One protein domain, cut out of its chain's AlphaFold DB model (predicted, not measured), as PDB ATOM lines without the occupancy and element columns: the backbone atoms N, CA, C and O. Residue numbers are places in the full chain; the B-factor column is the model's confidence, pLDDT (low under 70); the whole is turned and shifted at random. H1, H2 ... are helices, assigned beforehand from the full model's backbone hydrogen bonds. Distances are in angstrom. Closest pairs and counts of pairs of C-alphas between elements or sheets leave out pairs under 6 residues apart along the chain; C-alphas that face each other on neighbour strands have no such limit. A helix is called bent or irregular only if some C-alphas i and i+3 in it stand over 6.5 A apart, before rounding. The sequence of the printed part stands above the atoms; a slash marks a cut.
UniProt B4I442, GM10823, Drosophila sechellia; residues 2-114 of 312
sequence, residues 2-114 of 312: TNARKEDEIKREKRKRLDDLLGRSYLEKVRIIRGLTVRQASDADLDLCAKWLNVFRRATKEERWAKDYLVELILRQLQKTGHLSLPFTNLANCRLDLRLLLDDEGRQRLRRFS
ATOM      1  N   THR A   2      33.714  44.574  47.194       60.97
ATOM      2  CA  THR A   2      34.274  45.351  46.061       60.97
ATOM      3  C   THR A   2      35.431  44.681  45.304       60.97
ATOM      4  O   THR A   2      35.622  44.964  44.124       60.97
ATOM      5  N   ASN A   3      36.175  43.763  45.932       59.88
ATOM      6  CA  ASN A   3      37.358  43.142  45.313       59.88
ATOM      7  C   ASN A   3      37.014  42.099  44.234       59.88
ATOM      8  O   ASN A   3      37.647  42.088  43.183       59.88
ATOM      9  N   ALA A   4      35.960  41.299  44.426       64.50
ATOM     10  CA  ALA A   4      35.542  40.289  43.447       64.50
ATOM     11  C   ALA A   4      35.087  40.910  42.110       64.50
ATOM     12  O   ALA A   4      35.455  40.432  41.041       64.50
ATOM     13  N   ARG A   5      34.363  42.040  42.162       69.75
ATOM     14  CA  ARG A   5      33.910  42.755  40.955       69.75
ATOM     15  C   ARG A   5      35.080  43.310  40.136       69.75
ATOM     16  O   ARG A   5      35.070  43.187  38.916       69.75
ATOM     17  N   LYS A   6      36.105  43.852  40.805       72.31
ATOM     18  CA  LYS A   6      37.327  44.353  40.151       72.31
ATOM     19  C   LYS A   6      38.136  43.226  39.504       72.31
ATOM     20  O   LYS A   6      38.635  43.388  38.395       72.31
ATOM     21  N   GLU A   7      38.249  42.068  40.156       73.19
ATOM     22  CA  GLU A   7      38.933  40.913  39.563       73.19
ATOM     23  C   GLU A   7      38.225  40.379  38.316       73.19
ATOM     24  O   GLU A   7      38.885  40.023  37.335       73.19
ATOM     25  N   ASP A   8      36.895  40.324  38.332       77.12
ATOM     26  CA  ASP A   8      36.114  39.861  37.187       77.12
ATOM     27  C   ASP A   8      36.208  40.822  36.002       77.12
ATOM     28  O   ASP A   8      36.298  40.382  34.854       77.12
ATOM     29  N   GLU A   9      36.264  42.126  36.263       80.88
ATOM     30  CA  GLU A   9      36.483  43.148  35.242       80.88
ATOM     31  C   GLU A   9      37.871  43.018  34.597       80.88
ATOM     32  O   GLU A   9      37.976  42.925  33.371       80.88
ATOM     33  N   ILE A  10      38.924  42.840  35.403       80.12
ATOM     34  CA  ILE A  10      40.287  42.579  34.908       80.12
ATOM     35  C   ILE A  10      40.337  41.280  34.086       80.12
ATOM     36  O   ILE A  10      41.000  41.221  33.046       80.12
ATOM     37  N   LYS A  11      39.645  40.217  34.518       79.75
ATOM     38  CA  LYS A  11      39.569  38.949  33.768       79.75
ATOM     39  C   LYS A  11      38.847  39.132  32.432       79.75
ATOM     40  O   LYS A  11      39.304  38.585  31.425       79.75
ATOM     41  N   ARG A  12      37.752  39.896  32.397       79.38
ATOM     42  CA  ARG A  12      37.011  40.214  31.165       79.38
ATOM     43  C   ARG A  12      37.862  41.027  30.197       79.38
ATOM     44  O   ARG A  12      37.923  40.684  29.019       79.38
ATOM     45  N   GLU A  13      38.574  42.035  30.688       82.38
ATOM     46  CA  GLU A  13      39.431  42.864  29.844       82.38
ATOM     47  C   GLU A  13      40.621  42.074  29.284       82.38
ATOM     48  O   GLU A  13      40.909  42.143  28.089       82.38
ATOM     49  N   LYS A  14      41.264  41.231  30.102       81.62
ATOM     50  CA  LYS A  14      42.321  40.316  29.639       81.62
ATOM     51  C   LYS A  14      41.823  39.356  28.558       81.62
ATOM     52  O   LYS A  14      42.525  39.143  27.572       81.62
ATOM     53  N   ARG A  15      40.613  38.803  28.714       80.06
ATOM     54  CA  ARG A  15      39.982  37.958  27.684       80.06
ATOM     55  C   ARG A  15      39.757  38.740  26.393       80.06
ATOM     56  O   ARG A  15      40.153  38.260  25.341       80.06
ATOM     57  N   LYS A  16      39.225  39.961  26.477       83.69
ATOM     58  CA  LYS A  16      39.011  40.820  25.305       83.69
ATOM     59  C   LYS A  16      40.319  41.121  24.560       83.69
ATOM     60  O   LYS A  16      40.375  40.965  23.348       83.69
ATOM     61  N   ARG A  17      41.397  41.457  25.277       84.69
ATOM     62  CA  ARG A  17      42.719  41.706  24.668       84.69
ATOM     63  C   ARG A  17      43.287  40.473  23.962       84.69
ATOM     64  O   ARG A  17      43.869  40.600  22.889       84.69
ATOM     65  N   LEU A  18      43.124  39.287  24.552       82.56
ATOM     66  CA  LEU A  18      43.520  38.029  23.913       82.56
ATOM     67  C   LEU A  18      42.703  37.761  22.645       82.56
ATOM     68  O   LEU A  18      43.261  37.318  21.645       82.56
ATOM     69  N   ASP A  19      41.410  38.068  22.672       81.06
ATOM     70  CA  ASP A  19      40.520  37.891  21.523       81.06
ATOM     71  C   ASP A  19      40.911  38.810  20.367       81.06
ATOM     72  O   ASP A  19      40.992  38.360  19.223       81.06
ATOM     73  N   ASP A  20      41.242  40.065  20.670       85.94
ATOM     74  CA  ASP A  20      41.722  41.028  19.679       85.94
ATOM     75  C   ASP A  20      43.067  40.593  19.075       85.94
ATOM     76  O   ASP A  20      43.279  40.702  17.864       85.94
ATOM     77  N   LEU A  21      43.973  40.053  19.899       86.81
ATOM     78  CA  LEU A  21      45.269  39.542  19.449       86.81
ATOM     79  C   LEU A  21      45.109  38.330  18.516       86.81
ATOM     80  O   LEU A  21      45.736  38.283  17.457       86.81
ATOM     81  N   LEU A  22      44.236  37.383  18.876       84.44
ATOM     82  CA  LEU A  22      43.905  36.226  18.038       84.44
ATOM     83  C   LEU A  22      43.250  36.652  16.727       84.44
ATOM     84  O   LEU A  22      43.589  36.122  15.676       84.44
ATOM     85  N   GLY A  23      42.346  37.633  16.770       86.94
ATOM     86  CA  GLY A  23      41.716  38.183  15.572       86.94
ATOM     87  C   GLY A  23      42.739  38.764  14.596       86.94
ATOM     88  O   GLY A  23      42.705  38.446  13.406       86.94
ATOM     89  N   ARG A  24      43.690  39.563  15.096       88.06
ATOM     90  CA  ARG A  24      44.781  40.124  14.278       88.06
ATOM     91  C   ARG A  24      45.697  39.035  13.724       88.06
ATOM     92  O   ARG A  24      45.988  39.046  12.531       88.06
ATOM     93  N   SER A  25      46.106  38.081  14.563       88.62
ATOM     94  CA  SER A  25      46.958  36.961  14.143       88.62
ATOM     95  C   SER A  25      46.281  36.105  13.070       88.62
ATOM     96  O   SER A  25      46.903  35.775  12.065       88.62
ATOM     97  N   TYR A  26      44.987  35.819  13.229       91.06
ATOM     98  CA  TYR A  26      44.186  35.106  12.241       91.06
ATOM     99  C   TYR A  26      44.179  35.826  10.889       91.06
ATOM    100  O   TYR A  26      44.452  35.201   9.866       91.06
ATOM    101  N   LEU A  27      43.897  37.133  10.868       90.75
ATOM    102  CA  LEU A  27      43.865  37.900   9.618       90.75
ATOM    103  C   LEU A  27      45.221  37.893   8.912       90.75
ATOM    104  O   LEU A  27      45.266  37.735   7.692       90.75
ATOM    105  N   GLU A  28      46.305  38.008   9.677       92.44
ATOM    106  CA  GLU A  28      47.661  37.953   9.139       92.44
ATOM    107  C   GLU A  28      47.967  36.580   8.528       92.44
ATOM    108  O   GLU A  28      48.345  36.494   7.361       92.44
ATOM    109  N   LYS A  29      47.689  35.489   9.258       92.31
ATOM    110  CA  LYS A  29      47.851  34.117   8.749       92.31
ATOM    111  C   LYS A  29      47.037  33.893   7.471       92.31
ATOM    112  O   LYS A  29      47.561  33.341   6.510       92.31
ATOM    113  N   VAL A  30      45.787  34.363   7.412       91.75
ATOM    114  CA  VAL A  30      44.941  34.258   6.207       91.75
ATOM    115  C   VAL A  30      45.531  35.033   5.028       91.75
ATOM    116  O   VAL A  30      45.471  34.555   3.895       91.75
ATOM    117  N   ARG A  31      46.112  36.213   5.270       92.88
ATOM    118  CA  ARG A  31      46.798  37.000   4.236       92.88
ATOM    119  C   ARG A  31      47.983  36.236   3.656       92.88
ATOM    120  O   ARG A  31      48.118  36.166   2.436       92.88
ATOM    121  N   ILE A  32      48.791  35.635   4.527       90.88
ATOM    122  CA  ILE A  32      49.952  34.835   4.133       90.88
ATOM    123  C   ILE A  32      49.504  33.597   3.360       90.88
ATOM    124  O   ILE A  32      50.044  33.343   2.288       90.88
ATOM    125  N   ILE A  33      48.488  32.875   3.851       91.25
ATOM    126  CA  ILE A  33      47.917  31.709   3.165       91.25
ATOM    127  C   ILE A  33      47.528  32.101   1.744       91.25
ATOM    128  O   ILE A  33      48.076  31.530   0.817       91.25
ATOM    129  N   ARG A  34      46.705  33.143   1.556       90.75
ATOM    130  CA  ARG A  34      46.309  33.609   0.213       90.75
ATOM    131  C   ARG A  34      47.507  33.900  -0.694       90.75
ATOM    132  O   ARG A  34      47.458  33.581  -1.875       90.75
ATOM    133  N   GLY A  35      48.573  34.490  -0.154       87.50
ATOM    134  CA  GLY A  35      49.802  34.746  -0.907       87.50
ATOM    135  C   GLY A  35      50.563  33.474  -1.293       87.50
ATOM    136  O   GLY A  35      51.089  33.396  -2.401       87.50
ATOM    137  N   LEU A  36      50.614  32.478  -0.404       85.06
ATOM    138  CA  LEU A  36      51.255  31.187  -0.660       85.06
ATOM    139  C   LEU A  36      50.458  30.347  -1.653       85.06
ATOM    140  O   LEU A  36      51.041  29.793  -2.581       85.06
ATOM    141  N   THR A  37      49.133  30.302  -1.505       84.56
ATOM    142  CA  THR A  37      48.282  29.489  -2.372       84.56
ATOM    143  C   THR A  37      48.372  29.959  -3.825       84.56
ATOM    144  O   THR A  37      48.497  29.134  -4.716       84.56
ATOM    145  N   VAL A  38      48.426  31.275  -4.070       83.62
ATOM    146  CA  VAL A  38      48.566  31.845  -5.427       83.62
ATOM    147  C   VAL A  38      49.939  31.572  -6.052       83.62
ATOM    148  O   VAL A  38      50.064  31.539  -7.271       83.62
ATOM    149  N   ARG A  39      50.992  31.428  -5.241       82.31
ATOM    150  CA  ARG A  39      52.374  31.312  -5.735       82.31
ATOM    151  C   ARG A  39      52.857  29.877  -5.906       82.31
ATOM    152  O   ARG A  39      53.776  29.664  -6.687       82.31
ATOM    153  N   GLN A  40      52.347  28.947  -5.102       80.25
ATOM    154  CA  GLN A  40      52.980  27.635  -4.916       80.25
ATOM    155  C   GLN A  40      52.001  26.460  -4.865       80.25
ATOM    156  O   GLN A  40      52.444  25.330  -5.035       80.25
ATOM    157  N   ALA A  41      50.714  26.689  -4.603       82.06
ATOM    158  CA  ALA A  41      49.772  25.591  -4.417       82.06
ATOM    159  C   ALA A  41      49.135  25.157  -5.742       82.06
ATOM    160  O   ALA A  41      49.074  25.928  -6.699       82.06
ATOM    161  N   SER A  42      48.641  23.920  -5.779       84.25
ATOM    162  CA  SER A  42      47.868  23.420  -6.916       84.25
ATOM    163  C   SER A  42      46.492  24.097  -7.002       84.25
ATOM    164  O   SER A  42      45.959  24.558  -5.989       84.25
ATOM    165  N   ASP A  43      45.870  24.096  -8.183       84.31
ATOM    166  CA  ASP A  43      44.506  24.621  -8.372       84.31
ATOM    167  C   ASP A  43      43.478  23.928  -7.457       84.31
ATOM    168  O   ASP A  43      42.574  24.563  -6.913       84.31
ATOM    169  N   ALA A  44      43.668  22.632  -7.185       87.06
ATOM    170  CA  ALA A  44      42.839  21.894  -6.235       87.06
ATOM    171  C   ALA A  44      43.015  22.402  -4.789       87.06
ATOM    172  O   ALA A  44      42.037  22.559  -4.054       87.06
ATOM    173  N   ASP A  45      44.249  22.703  -4.378       87.81
ATOM    174  CA  ASP A  45      44.550  23.250  -3.051       87.81
ATOM    175  C   ASP A  45      44.061  24.696  -2.889       87.81
ATOM    176  O   ASP A  45      43.658  25.089  -1.790       87.81
ATOM    177  N   LEU A  46      44.057  25.480  -3.975       89.31
ATOM    178  CA  LEU A  46      43.454  26.815  -4.039       89.31
ATOM    179  C   LEU A  46      41.966  26.766  -3.685       89.31
ATOM    180  O   LEU A  46      41.515  27.484  -2.782       89.31
ATOM    181  N   ASP A  47      41.225  25.861  -4.321       89.69
ATOM    182  CA  ASP A  47      39.800  25.666  -4.060       89.69
ATOM    183  C   ASP A  47      39.528  25.150  -2.645       89.69
ATOM    184  O   ASP A  47      38.600  25.614  -1.970       89.69
ATOM    185  N   LEU A  48      40.340  24.206  -2.160       92.38
ATOM    186  CA  LEU A  48      40.244  23.707  -0.789       92.38
ATOM    187  C   LEU A  48      40.499  24.832   0.223       92.38
ATOM    188  O   LEU A  48      39.697  25.019   1.142       92.38
ATOM    189  N   CYS A  49      41.548  25.636   0.030       91.75
ATOM    190  CA  CYS A  49      41.830  26.801   0.868       91.75
ATOM    191  C   CYS A  49      40.648  27.771   0.887       91.75
ATOM    192  O   CYS A  49      40.221  28.199   1.960       91.75
ATOM    193  N   ALA A  50      40.084  28.107  -0.274       91.56
ATOM    194  CA  ALA A  50      38.944  29.015  -0.360       91.56
ATOM    195  C   ALA A  50      37.723  28.485   0.416       91.56
ATOM    196  O   ALA A  50      37.098  29.234   1.178       91.56
ATOM    197  N   LYS A  51      37.423  27.185   0.287       93.94
ATOM    198  CA  LYS A  51      36.337  26.513   1.019       93.94
ATOM    199  C   LYS A  51      36.570  26.552   2.530       93.94
ATOM    200  O   LYS A  51      35.686  26.993   3.266       93.94
ATOM    201  N   TRP A  52      37.763  26.188   2.999       94.31
ATOM    202  CA  TRP A  52      38.103  26.211   4.426       94.31
ATOM    203  C   TRP A  52      38.103  27.617   5.017       94.31
ATOM    204  O   TRP A  52      37.544  27.838   6.090       94.31
ATOM    205  N   LEU A  53      38.631  28.604   4.292       92.31
ATOM    206  CA  LEU A  53      38.566  30.002   4.712       92.31
ATOM    207  C   LEU A  53      37.116  30.490   4.842       92.31
ATOM    208  O   LEU A  53      36.822  31.280   5.739       92.31
ATOM    209  N   ASN A  54      36.192  30.011   4.004       93.25
ATOM    210  CA  ASN A  54      34.770  30.321   4.147       93.25
ATOM    211  C   ASN A  54      34.154  29.666   5.398       93.25
ATOM    212  O   ASN A  54      33.414  30.326   6.128       93.25
ATOM    213  N   VAL A  55      34.511  28.413   5.701       93.62
ATOM    214  CA  VAL A  55      34.107  27.732   6.948       93.62
ATOM    215  C   VAL A  55      34.600  28.515   8.168       93.62
ATOM    216  O   VAL A  55      33.819  28.843   9.058       93.62
ATOM    217  N   PHE A  56      35.866  28.936   8.179       93.31
ATOM    218  CA  PHE A  56      36.440  29.711   9.284       93.31
ATOM    219  C   PHE A  56      35.805  31.091   9.472       93.31
ATOM    220  O   PHE A  56      35.787  31.610  10.591       93.31
ATOM    221  N   ARG A  57      35.262  31.698   8.409       90.25
ATOM    222  CA  ARG A  57      34.481  32.942   8.521       90.25
ATOM    223  C   ARG A  57      33.140  32.727   9.219       90.25
ATOM    224  O   ARG A  57      32.652  33.664   9.842       90.25
ATOM    225  N   ARG A  58      32.566  31.526   9.116       89.62
ATOM    226  CA  ARG A  58      31.280  31.144   9.726       89.62
ATOM    227  C   ARG A  58      31.426  30.539  11.124       89.62
ATOM    228  O   ARG A  58      30.434  30.448  11.837       89.62
ATOM    229  N   ALA A  59      32.640  30.145  11.503       90.19
ATOM    230  CA  ALA A  59      32.931  29.537  12.795       90.19
ATOM    231  C   ALA A  59      32.489  30.419  13.970       90.19
ATOM    232  O   ALA A  59      32.678  31.642  13.976       90.19
ATOM    233  N   THR A  60      31.934  29.777  14.992       88.00
ATOM    234  CA  THR A  60      31.394  30.457  16.171       88.00
ATOM    235  C   THR A  60      32.508  31.008  17.070       88.00
ATOM    236  O   THR A  60      33.677  30.614  16.993       88.00
ATOM    237  N   LYS A  61      32.163  31.921  17.991       85.44
ATOM    238  CA  LYS A  61      33.121  32.441  18.991       85.44
ATOM    239  C   LYS A  61      33.686  31.334  19.888       85.44
ATOM    240  O   LYS A  61      34.792  31.465  20.405       85.44
ATOM    241  N   GLU A  62      32.944  30.249  20.052       84.94
ATOM    242  CA  GLU A  62      33.321  29.083  20.843       84.94
ATOM    243  C   GLU A  62      34.426  28.241  20.191       84.94
ATOM    244  O   GLU A  62      35.258  27.650  20.885       84.94
ATOM    245  N   GLU A  63      34.480  28.232  18.862       89.19
ATOM    246  CA  GLU A  63      35.461  27.489  18.066       89.19
ATOM    247  C   GLU A  63      36.697  28.325  17.724       89.19
ATOM    248  O   GLU A  63      37.587  27.864  17.016       89.19
ATOM    249  N   ARG A  64      36.800  29.558  18.234       87.69
ATOM    250  CA  ARG A  64      37.865  30.513  17.879       87.69
ATOM    251  C   ARG A  64      39.283  29.940  17.980       87.69
ATOM    252  O   ARG A  64      40.127  30.251  17.148       87.69
ATOM    253  N   TRP A  65      39.529  29.111  18.992       87.94
ATOM    254  CA  TRP A  65      40.828  28.497  19.253       87.94
ATOM    255  C   TRP A  65      41.097  27.340  18.296       87.94
ATOM    256  O   TRP A  65      42.208  27.208  17.795       87.94
ATOM    257  N   ALA A  66      40.066  26.543  18.003       91.12
ATOM    258  CA  ALA A  66      40.153  25.491  17.002       91.12
ATOM    259  C   ALA A  66      40.396  26.095  15.612       91.12
ATOM    260  O   ALA A  66      41.278  25.650  14.887       91.12
ATOM    261  N   LYS A  67      39.693  27.187  15.288       93.25
ATOM    262  CA  LYS A  67      39.901  27.967  14.068       93.25
ATOM    263  C   LYS A  67      41.338  28.474  13.946       93.25
ATOM    264  O   LYS A  67      41.957  28.261  12.911       93.25
ATOM    265  N   ASP A  68      41.867  29.148  14.969       91.69
ATOM    266  CA  ASP A  68      43.236  29.684  14.920       91.69
ATOM    267  C   ASP A  68      44.286  28.579  14.725       91.69
ATOM    268  O   ASP A  68      45.225  28.748  13.943       91.69
ATOM    269  N   TYR A  69      44.078  27.427  15.370       92.44
ATOM    270  CA  TYR A  69      44.933  26.257  15.206       92.44
ATOM    271  C   TYR A  69      44.868  25.674  13.791       92.44
ATOM    272  O   TYR A  69      45.902  25.460  13.167       92.44
ATOM    273  N   LEU A  70      43.668  25.453  13.250       93.75
ATOM    274  CA  LEU A  70      43.498  24.875  11.913       93.75
ATOM    275  C   LEU A  70      44.052  25.791  10.815       93.75
ATOM    276  O   LEU A  70      44.626  25.315   9.841       93.75
ATOM    277  N   VAL A  71      43.949  27.108  10.993       94.44
ATOM    278  CA  VAL A  71      44.566  28.094  10.092       94.44
ATOM    279  C   VAL A  71      46.091  28.033  10.175       94.44
ATOM    280  O   VAL A  71      46.766  28.085   9.150       94.44
ATOM    281  N   GLU A  72      46.652  27.893  11.379       93.75
ATOM    282  CA  GLU A  72      48.090  27.659  11.550       93.75
ATOM    283  C   GLU A  72      48.528  26.342  10.891       93.75
ATOM    284  O   GLU A  72      49.593  26.287  10.276       93.75
ATOM    285  N   LEU A  73      47.699  25.300  10.964       94.00
ATOM    286  CA  LEU A  73      47.981  24.003  10.357       94.00
ATOM    287  C   LEU A  73      47.993  24.077   8.822       94.00
ATOM    288  O   LEU A  73      48.941  23.587   8.214       94.00
ATOM    289  N   ILE A  74      47.019  24.758   8.205       93.25
ATOM    290  CA  ILE A  74      47.014  25.047   6.758       93.25
ATOM    291  C   ILE A  74      48.287  25.786   6.359       93.25
ATOM    292  O   ILE A  74      48.961  25.393   5.411       93.25
ATOM    293  N   LEU A  75      48.646  26.835   7.104       93.62
ATOM    294  CA  LEU A  75      49.845  27.614   6.819       93.62
ATOM    295  C   LEU A  75      51.106  26.738   6.856       93.62
ATOM    296  O   LEU A  75      51.927  26.808   5.946       93.62
ATOM    297  N   ARG A  76      51.244  25.888   7.881       92.94
ATOM    298  CA  ARG A  76      52.377  24.961   8.019       92.94
ATOM    299  C   ARG A  76      52.435  23.946   6.878       92.94
ATOM    300  O   ARG A  76      53.529  23.679   6.391       92.94
ATOM    301  N   GLN A  77      51.299  23.378   6.471       93.12
ATOM    302  CA  GLN A  77      51.247  22.420   5.361       93.12
ATOM    303  C   GLN A  77      51.643  23.098   4.045       93.12
ATOM    304  O   GLN A  77      52.579  22.652   3.390       93.12
ATOM    305  N   LEU A  78      51.057  24.253   3.724       90.88
ATOM    306  CA  LEU A  78      51.418  24.995   2.514       90.88
ATOM    307  C   LEU A  78      52.900  25.398   2.486       90.88
ATOM    308  O   LEU A  78      53.531  25.303   1.442       90.88
ATOM    309  N   GLN A  79      53.485  25.795   3.620       91.38
ATOM    310  CA  GLN A  79      54.908  26.155   3.687       91.38
ATOM    311  C   GLN A  79      55.861  24.961   3.566       91.38
ATOM    312  O   GLN A  79      56.963  25.120   3.050       91.38
ATOM    313  N   LYS A  80      55.488  23.793   4.103       91.81
ATOM    314  CA  LYS A  80      56.377  22.622   4.160       91.81
ATOM    315  C   LYS A  80      56.246  21.717   2.945       91.81
ATOM    316  O   LYS A  80      57.252  21.225   2.451       91.81
ATOM    317  N   THR A  81      55.015  21.451   2.524       87.62
ATOM    318  CA  THR A  81      54.697  20.447   1.503       87.62
ATOM    319  C   THR A  81      54.112  21.051   0.236       87.62
ATOM    320  O   THR A  81      53.981  20.331  -0.744       87.62
ATOM    321  N   GLY A  82      53.727  22.334   0.235       87.25
ATOM    322  CA  GLY A  82      53.099  23.001  -0.916       87.25
ATOM    323  C   GLY A  82      51.637  22.607  -1.172       87.25
ATOM    324  O   GLY A  82      50.932  23.305  -1.892       87.25
ATOM    325  N   HIS A  83      51.162  21.540  -0.526       90.31
ATOM    326  CA  HIS A  83      49.830  20.958  -0.703       90.31
ATOM    327  C   HIS A  83      49.118  20.764   0.633       90.31
ATOM    328  O   HIS A  83      49.772  20.593   1.671       90.31
ATOM    329  N   LEU A  84      47.784  20.755   0.603       92.12
ATOM    330  CA  LEU A  84      46.967  20.438   1.768       92.12
ATOM    331  C   LEU A  84      46.809  18.928   1.926       92.12
ATOM    332  O   LEU A  84      46.568  18.194   0.971       92.12
ATOM    333  N   SER A  85      46.891  18.463   3.166       92.38
ATOM    334  CA  SER A  85      46.630  17.073   3.531       92.38
ATOM    335  C   SER A  85      45.453  16.987   4.505       92.38
ATOM    336  O   SER A  85      44.721  17.957   4.725       92.38
ATOM    337  N   LEU A  86      45.205  15.803   5.069       90.81
ATOM    338  CA  LEU A  86      44.170  15.635   6.086       90.81
ATOM    339  C   LEU A  86      44.425  16.596   7.272       90.81
ATOM    340  O   LEU A  86      45.579  16.804   7.653       90.81
ATOM    341  N   PRO A  87      43.374  17.197   7.861       91.25
ATOM    342  CA  PRO A  87      41.947  16.945   7.625       91.25
ATOM    343  C   PRO A  87      41.319  17.747   6.466       91.25
ATOM    344  O   PRO A  87      40.109  17.642   6.254       91.25
ATOM    345  N   PHE A  88      42.091  18.546   5.724       93.06
ATOM    346  CA  PHE A  88      41.561  19.555   4.799       93.06
ATOM    347  C   PHE A  88      41.114  19.007   3.443       93.06
ATOM    348  O   PHE A  88      40.261  19.609   2.791       93.06
ATOM    349  N   THR A  89      41.636  17.857   3.032       92.06
ATOM    350  CA  THR A  89      41.256  17.202   1.772       92.06
ATOM    351  C   THR A  89      39.860  16.577   1.816       92.06
ATOM    352  O   THR A  89      39.221  16.422   0.777       92.06
ATOM    353  N   ASN A  90      39.336  16.261   3.005       92.19
ATOM    354  CA  ASN A  90      37.995  15.706   3.155       92.19
ATOM    355  C   ASN A  90      36.958  16.820   3.382       92.19
ATOM    356  O   ASN A  90      36.803  17.330   4.490       92.19
ATOM    357  N   LEU A  91      36.200  17.164   2.339       88.12
ATOM    358  CA  LEU A  91      35.174  18.213   2.387       88.12
ATOM    359  C   LEU A  91      33.977  17.889   3.295       88.12
ATOM    360  O   LEU A  91      33.267  18.809   3.704       88.12
ATOM    361  N   ALA A  92      33.755  16.621   3.662       88.25
ATOM    362  CA  ALA A  92      32.734  16.276   4.654       88.25
ATOM    363  C   ALA A  92      33.036  16.928   6.016       88.25
ATOM    364  O   ALA A  92      32.118  17.315   6.742       88.25
ATOM    365  N   ASN A  93      34.321  17.158   6.309       90.50
ATOM    366  CA  ASN A  93      34.771  17.807   7.536       90.50
ATOM    367  C   ASN A  93      34.342  19.275   7.632       90.50
ATOM    368  O   ASN A  93      34.265  19.807   8.732       90.50
ATOM    369  N   CYS A  94      34.001  19.933   6.519       85.75
ATOM    370  CA  CYS A  94      33.537  21.323   6.530       85.75
ATOM    371  C   CYS A  94      32.185  21.514   7.242       85.75
ATOM    372  O   CYS A  94      31.798  22.652   7.507       85.75
ATOM    373  N   ARG A  95      31.451  20.424   7.510       86.38
ATOM    374  CA  ARG A  95      30.174  20.430   8.244       86.38
ATOM    375  C   ARG A  95      30.322  20.059   9.722       86.38
ATOM    376  O   ARG A  95      29.341  20.137  10.454       86.38
ATOM    377  N   LEU A  96      31.508  19.618  10.141       89.25
ATOM    378  CA  LEU A  96      31.777  19.211  11.517       89.25
ATOM    379  C   LEU A  96      32.184  20.414  12.372       89.25
ATOM    380  O   LEU A  96      32.731  21.392  11.862       89.25
ATOM    381  N   ASP A  97      31.952  20.306  13.682       89.69
ATOM    382  CA  ASP A  97      32.521  21.235  14.663       89.69
ATOM    383  C   ASP A  97      34.052  21.209  14.544       89.69
ATOM    384  O   ASP A  97      34.683  20.142  14.553       89.69
ATOM    385  N   LEU A  98      34.662  22.392  14.451       91.56
ATOM    386  CA  LEU A  98      36.106  22.540  14.264       91.56
ATOM    387  C   LEU A  98      36.918  21.886  15.389       91.56
ATOM    388  O   LEU A  98      38.065  21.493  15.175       91.56
ATOM    389  N   ARG A  99      36.342  21.738  16.585       90.56
ATOM    390  CA  ARG A  99      36.975  21.073  17.734       90.56
ATOM    391  C   ARG A  99      37.206  19.582  17.499       90.56
ATOM    392  O   ARG A  99      38.151  19.028  18.057       90.56
ATOM    393  N   LEU A 100      36.368  18.941  16.683       90.31
ATOM    394  CA  LEU A 100      36.482  17.515  16.361       90.31
ATOM    395  C   LEU A 100      37.619  17.235  15.373       90.31
ATOM    396  O   LEU A 100      38.156  16.132  15.352       90.31
ATOM    397  N   LEU A 101      38.014  18.247  14.601       91.12
ATOM    398  CA  LEU A 101      39.080  18.165  13.602       91.12
ATOM    399  C   LEU A 101      40.480  18.378  14.185       91.12
ATOM    400  O   LEU A 101      41.467  18.313  13.455       91.12
ATOM    401  N   LEU A 102      40.572  18.667  15.483       90.19
ATOM    402  CA  LEU A 102      41.845  18.864  16.157       90.19
ATOM    403  C   LEU A 102      42.568  17.529  16.322       90.19
ATOM    404  O   LEU A 102      41.993  16.558  16.810       90.19
ATOM    405  N   ASP A 103      43.845  17.511  15.970       87.62
ATOM    406  CA  ASP A 103      44.790  16.469  16.354       87.62
ATOM    407  C   ASP A 103      45.120  16.560  17.858       87.62
ATOM    408  O   ASP A 103      44.617  17.415  18.598       87.62
ATOM    409  N   ASP A 104      45.960  15.651  18.349       84.56
ATOM    410  CA  ASP A 104      46.293  15.611  19.772       84.56
ATOM    411  C   ASP A 104      47.036  16.871  20.237       84.56
ATOM    412  O   ASP A 104      46.793  17.336  21.354       84.56
ATOM    413  N   GLU A 105      47.848  17.494  19.373       85.38
ATOM    414  CA  GLU A 105      48.500  18.777  19.666       85.38
ATOM    415  C   GLU A 105      47.457  19.903  19.800       85.38
ATOM    416  O   GLU A 105      47.448  20.639  20.795       85.38
ATOM    417  N   GLY A 106      46.526  20.010  18.850       85.44
ATOM    418  CA  GLY A 106      45.437  20.983  18.868       85.44
ATOM    419  C   GLY A 106      44.526  20.815  20.083       85.44
ATOM    420  O   GLY A 106      44.188  21.796  20.759       85.44
ATOM    421  N   ARG A 107      44.190  19.569  20.438       87.25
ATOM    422  CA  ARG A 107      43.415  19.243  21.646       87.25
ATOM    423  C   ARG A 107      44.155  19.645  22.920       87.25
ATOM    424  O   ARG A 107      43.543  20.214  23.827       87.25
ATOM    425  N   GLN A 108      45.461  19.398  23.000       84.38
ATOM    426  CA  GLN A 108      46.274  19.825  24.142       84.38
ATOM    427  C   GLN A 108      46.339  21.351  24.260       84.38
ATOM    428  O   GLN A 108      46.171  21.884  25.361       84.38
ATOM    429  N   ARG A 109      46.515  22.074  23.147       83.06
ATOM    430  CA  ARG A 109      46.484  23.546  23.138       83.06
ATOM    431  C   ARG A 109      45.139  24.069  23.633       83.06
ATOM    432  O   ARG A 109      45.113  24.912  24.528       83.06
ATOM    433  N   LEU A 110      44.029  23.517  23.148       81.75
ATOM    434  CA  LEU A 110      42.690  23.914  23.587       81.75
ATOM    435  C   LEU A 110      42.474  23.688  25.096       81.75
ATOM    436  O   LEU A 110      41.878  24.535  25.769       81.75
ATOM    437  N   ARG A 111      43.010  22.591  25.651       80.25
ATOM    438  CA  ARG A 111      42.980  22.304  27.099       80.25
ATOM    439  C   ARG A 111      43.799  23.292  27.931       80.25
ATOM    440  O   ARG A 111      43.430  23.549  29.069       80.25
ATOM    441  N   ARG A 112      44.882  23.865  27.393       75.31
ATOM    442  CA  ARG A 112      45.668  24.902  28.094       75.31
ATOM    443  C   ARG A 112      44.894  26.217  28.230       75.31
ATOM    444  O   ARG A 112      45.061  26.916  29.227       75.31
ATOM    445  N   PHE A 113      44.041  26.542  27.256       66.12
ATOM    446  CA  PHE A 113      43.249  27.780  27.246       66.12
ATOM    447  C   PHE A 113      41.877  27.647  27.909       66.12
ATOM    448  O   PHE A 113      41.347  28.629  28.432       66.12
ATOM    449  N   SER A 114      41.311  26.441  27.929       59.66
ATOM    450  CA  SER A 114      40.161  26.129  28.772       59.66
ATOM    451  C   SER A 114      40.664  26.027  30.206       59.66
ATOM    452  O   SER A 114      41.201  24.999  30.606       59.66
TER     453      SER A 114
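This is residues 2 to 114 of the 312 residues of the protein "GM10823" of Drosophila sechellia (UniProt B4I442). Look first for one very long helix, H1, whose second part forms a three-helix up-and-down bundle with H2 and H3, while its first part, residues 3 to 18, sticks out from the body with residue 2 as a bare arm. On the side of the bundle away from H1, a row of three short helices, H4, H5 and H6, covers H2 and H3, and H3 sits in the middle between H1 and this row. The printed part has 113 residues with six named helices, H1 to H6 in that order along the chain, and no named strand; its class is all helix. The whole is only just loose, close to compact, with a radius of gyration of the C-alphas of 16.1 A. Its C-alphas span 59 by 25 by 23 A, and the arm of H1 makes the length.

Find C-alpha 3 at (37.358, 43.142, 45.313); from there H1, residues 3 to 40, runs 54.8 A to C-alpha 40 at (52.980, 27.635, -4.916), with z falling along the way. H2, residues 43 to 58, turns back over 23.3 A. H3, residues 61 to 81, covers 30.3 A; it is irregular, with C-alphas 62 and 65 at 7.7 A, and its line is a rough one. H4 is residues 91 to 95; it is neither bent nor irregular, but only just, since C-alphas 92 and 95 are 6.1 A apart. H5 is residues 98 to 101. H6, residues 104 to 113, runs 14.6 A and ends at C-alpha 113, (43.249, 27.780, 27.246).

Start at H1, in a bundle with H2 and H3 that is up and down, each helix running against the one before it. H1 touches H3 with residues 22 to 37 alone; the closest C-alphas, those of Ile 33 and Leu 75, are 5.8 A apart. Their lines stand at a shallow tilt of 31 degrees, the same way. H1 touches H2 with residues 30 to 38 alone, the closest C-alphas being those of Thr 37 and Leu 46 at 5.8 A; this helical hairpin has a shallow tilt of 18 degrees, opposite ways. H2 and H3 are close but not clearly touching, with the C-alphas of Phe 56 and Lys 67 closest at 6.2 A. H3 is the hub, touching H1, H5 and H6. Its residues 63 to 67 alone touch H5, the closest C-alphas being those of Ala 66 and Arg 99 at 5.5 A. Its residues 65 to 69 alone touch H6, with the C-alphas of Tyr 69 and Gly 106 closest at 6.4 A, at a steep tilt of 40 degrees, opposite ways. H4 touches no helix but is near H2, where the closest C-alphas, those of Val 55 and Cys 94, are 6.4 A apart. H1 is apart from H4, H5 and H6. The packing is mostly aligned, but only just: of 3 pairs of helices that touch and have a tilt, 2 are shallow. Every O i to N i+4 pair is within hydrogen-bond range in H1, H2 and H6, against 15 of 17 in H3 and 0 of 1 in H4, where 2 of 2 O i to N i+3 pairs are in range; H5 is too short for an i+4 pair.

The two C-alphas farthest apart are those of Thr 2 and Asp 43, at 59.1 A. Residues 2 to 18, of which 3 to 18 belong to H1, stand free; the body without them spans 37 by 28 by 24 A. The printed part has no cut and no long link; the link from H3 to H4, with 9 residues, is short, and the others are tight. The mean pLDDT of the printed part is 86.6, and the model's confidence is under 70 at residues 2 to 5 and 113 to 114.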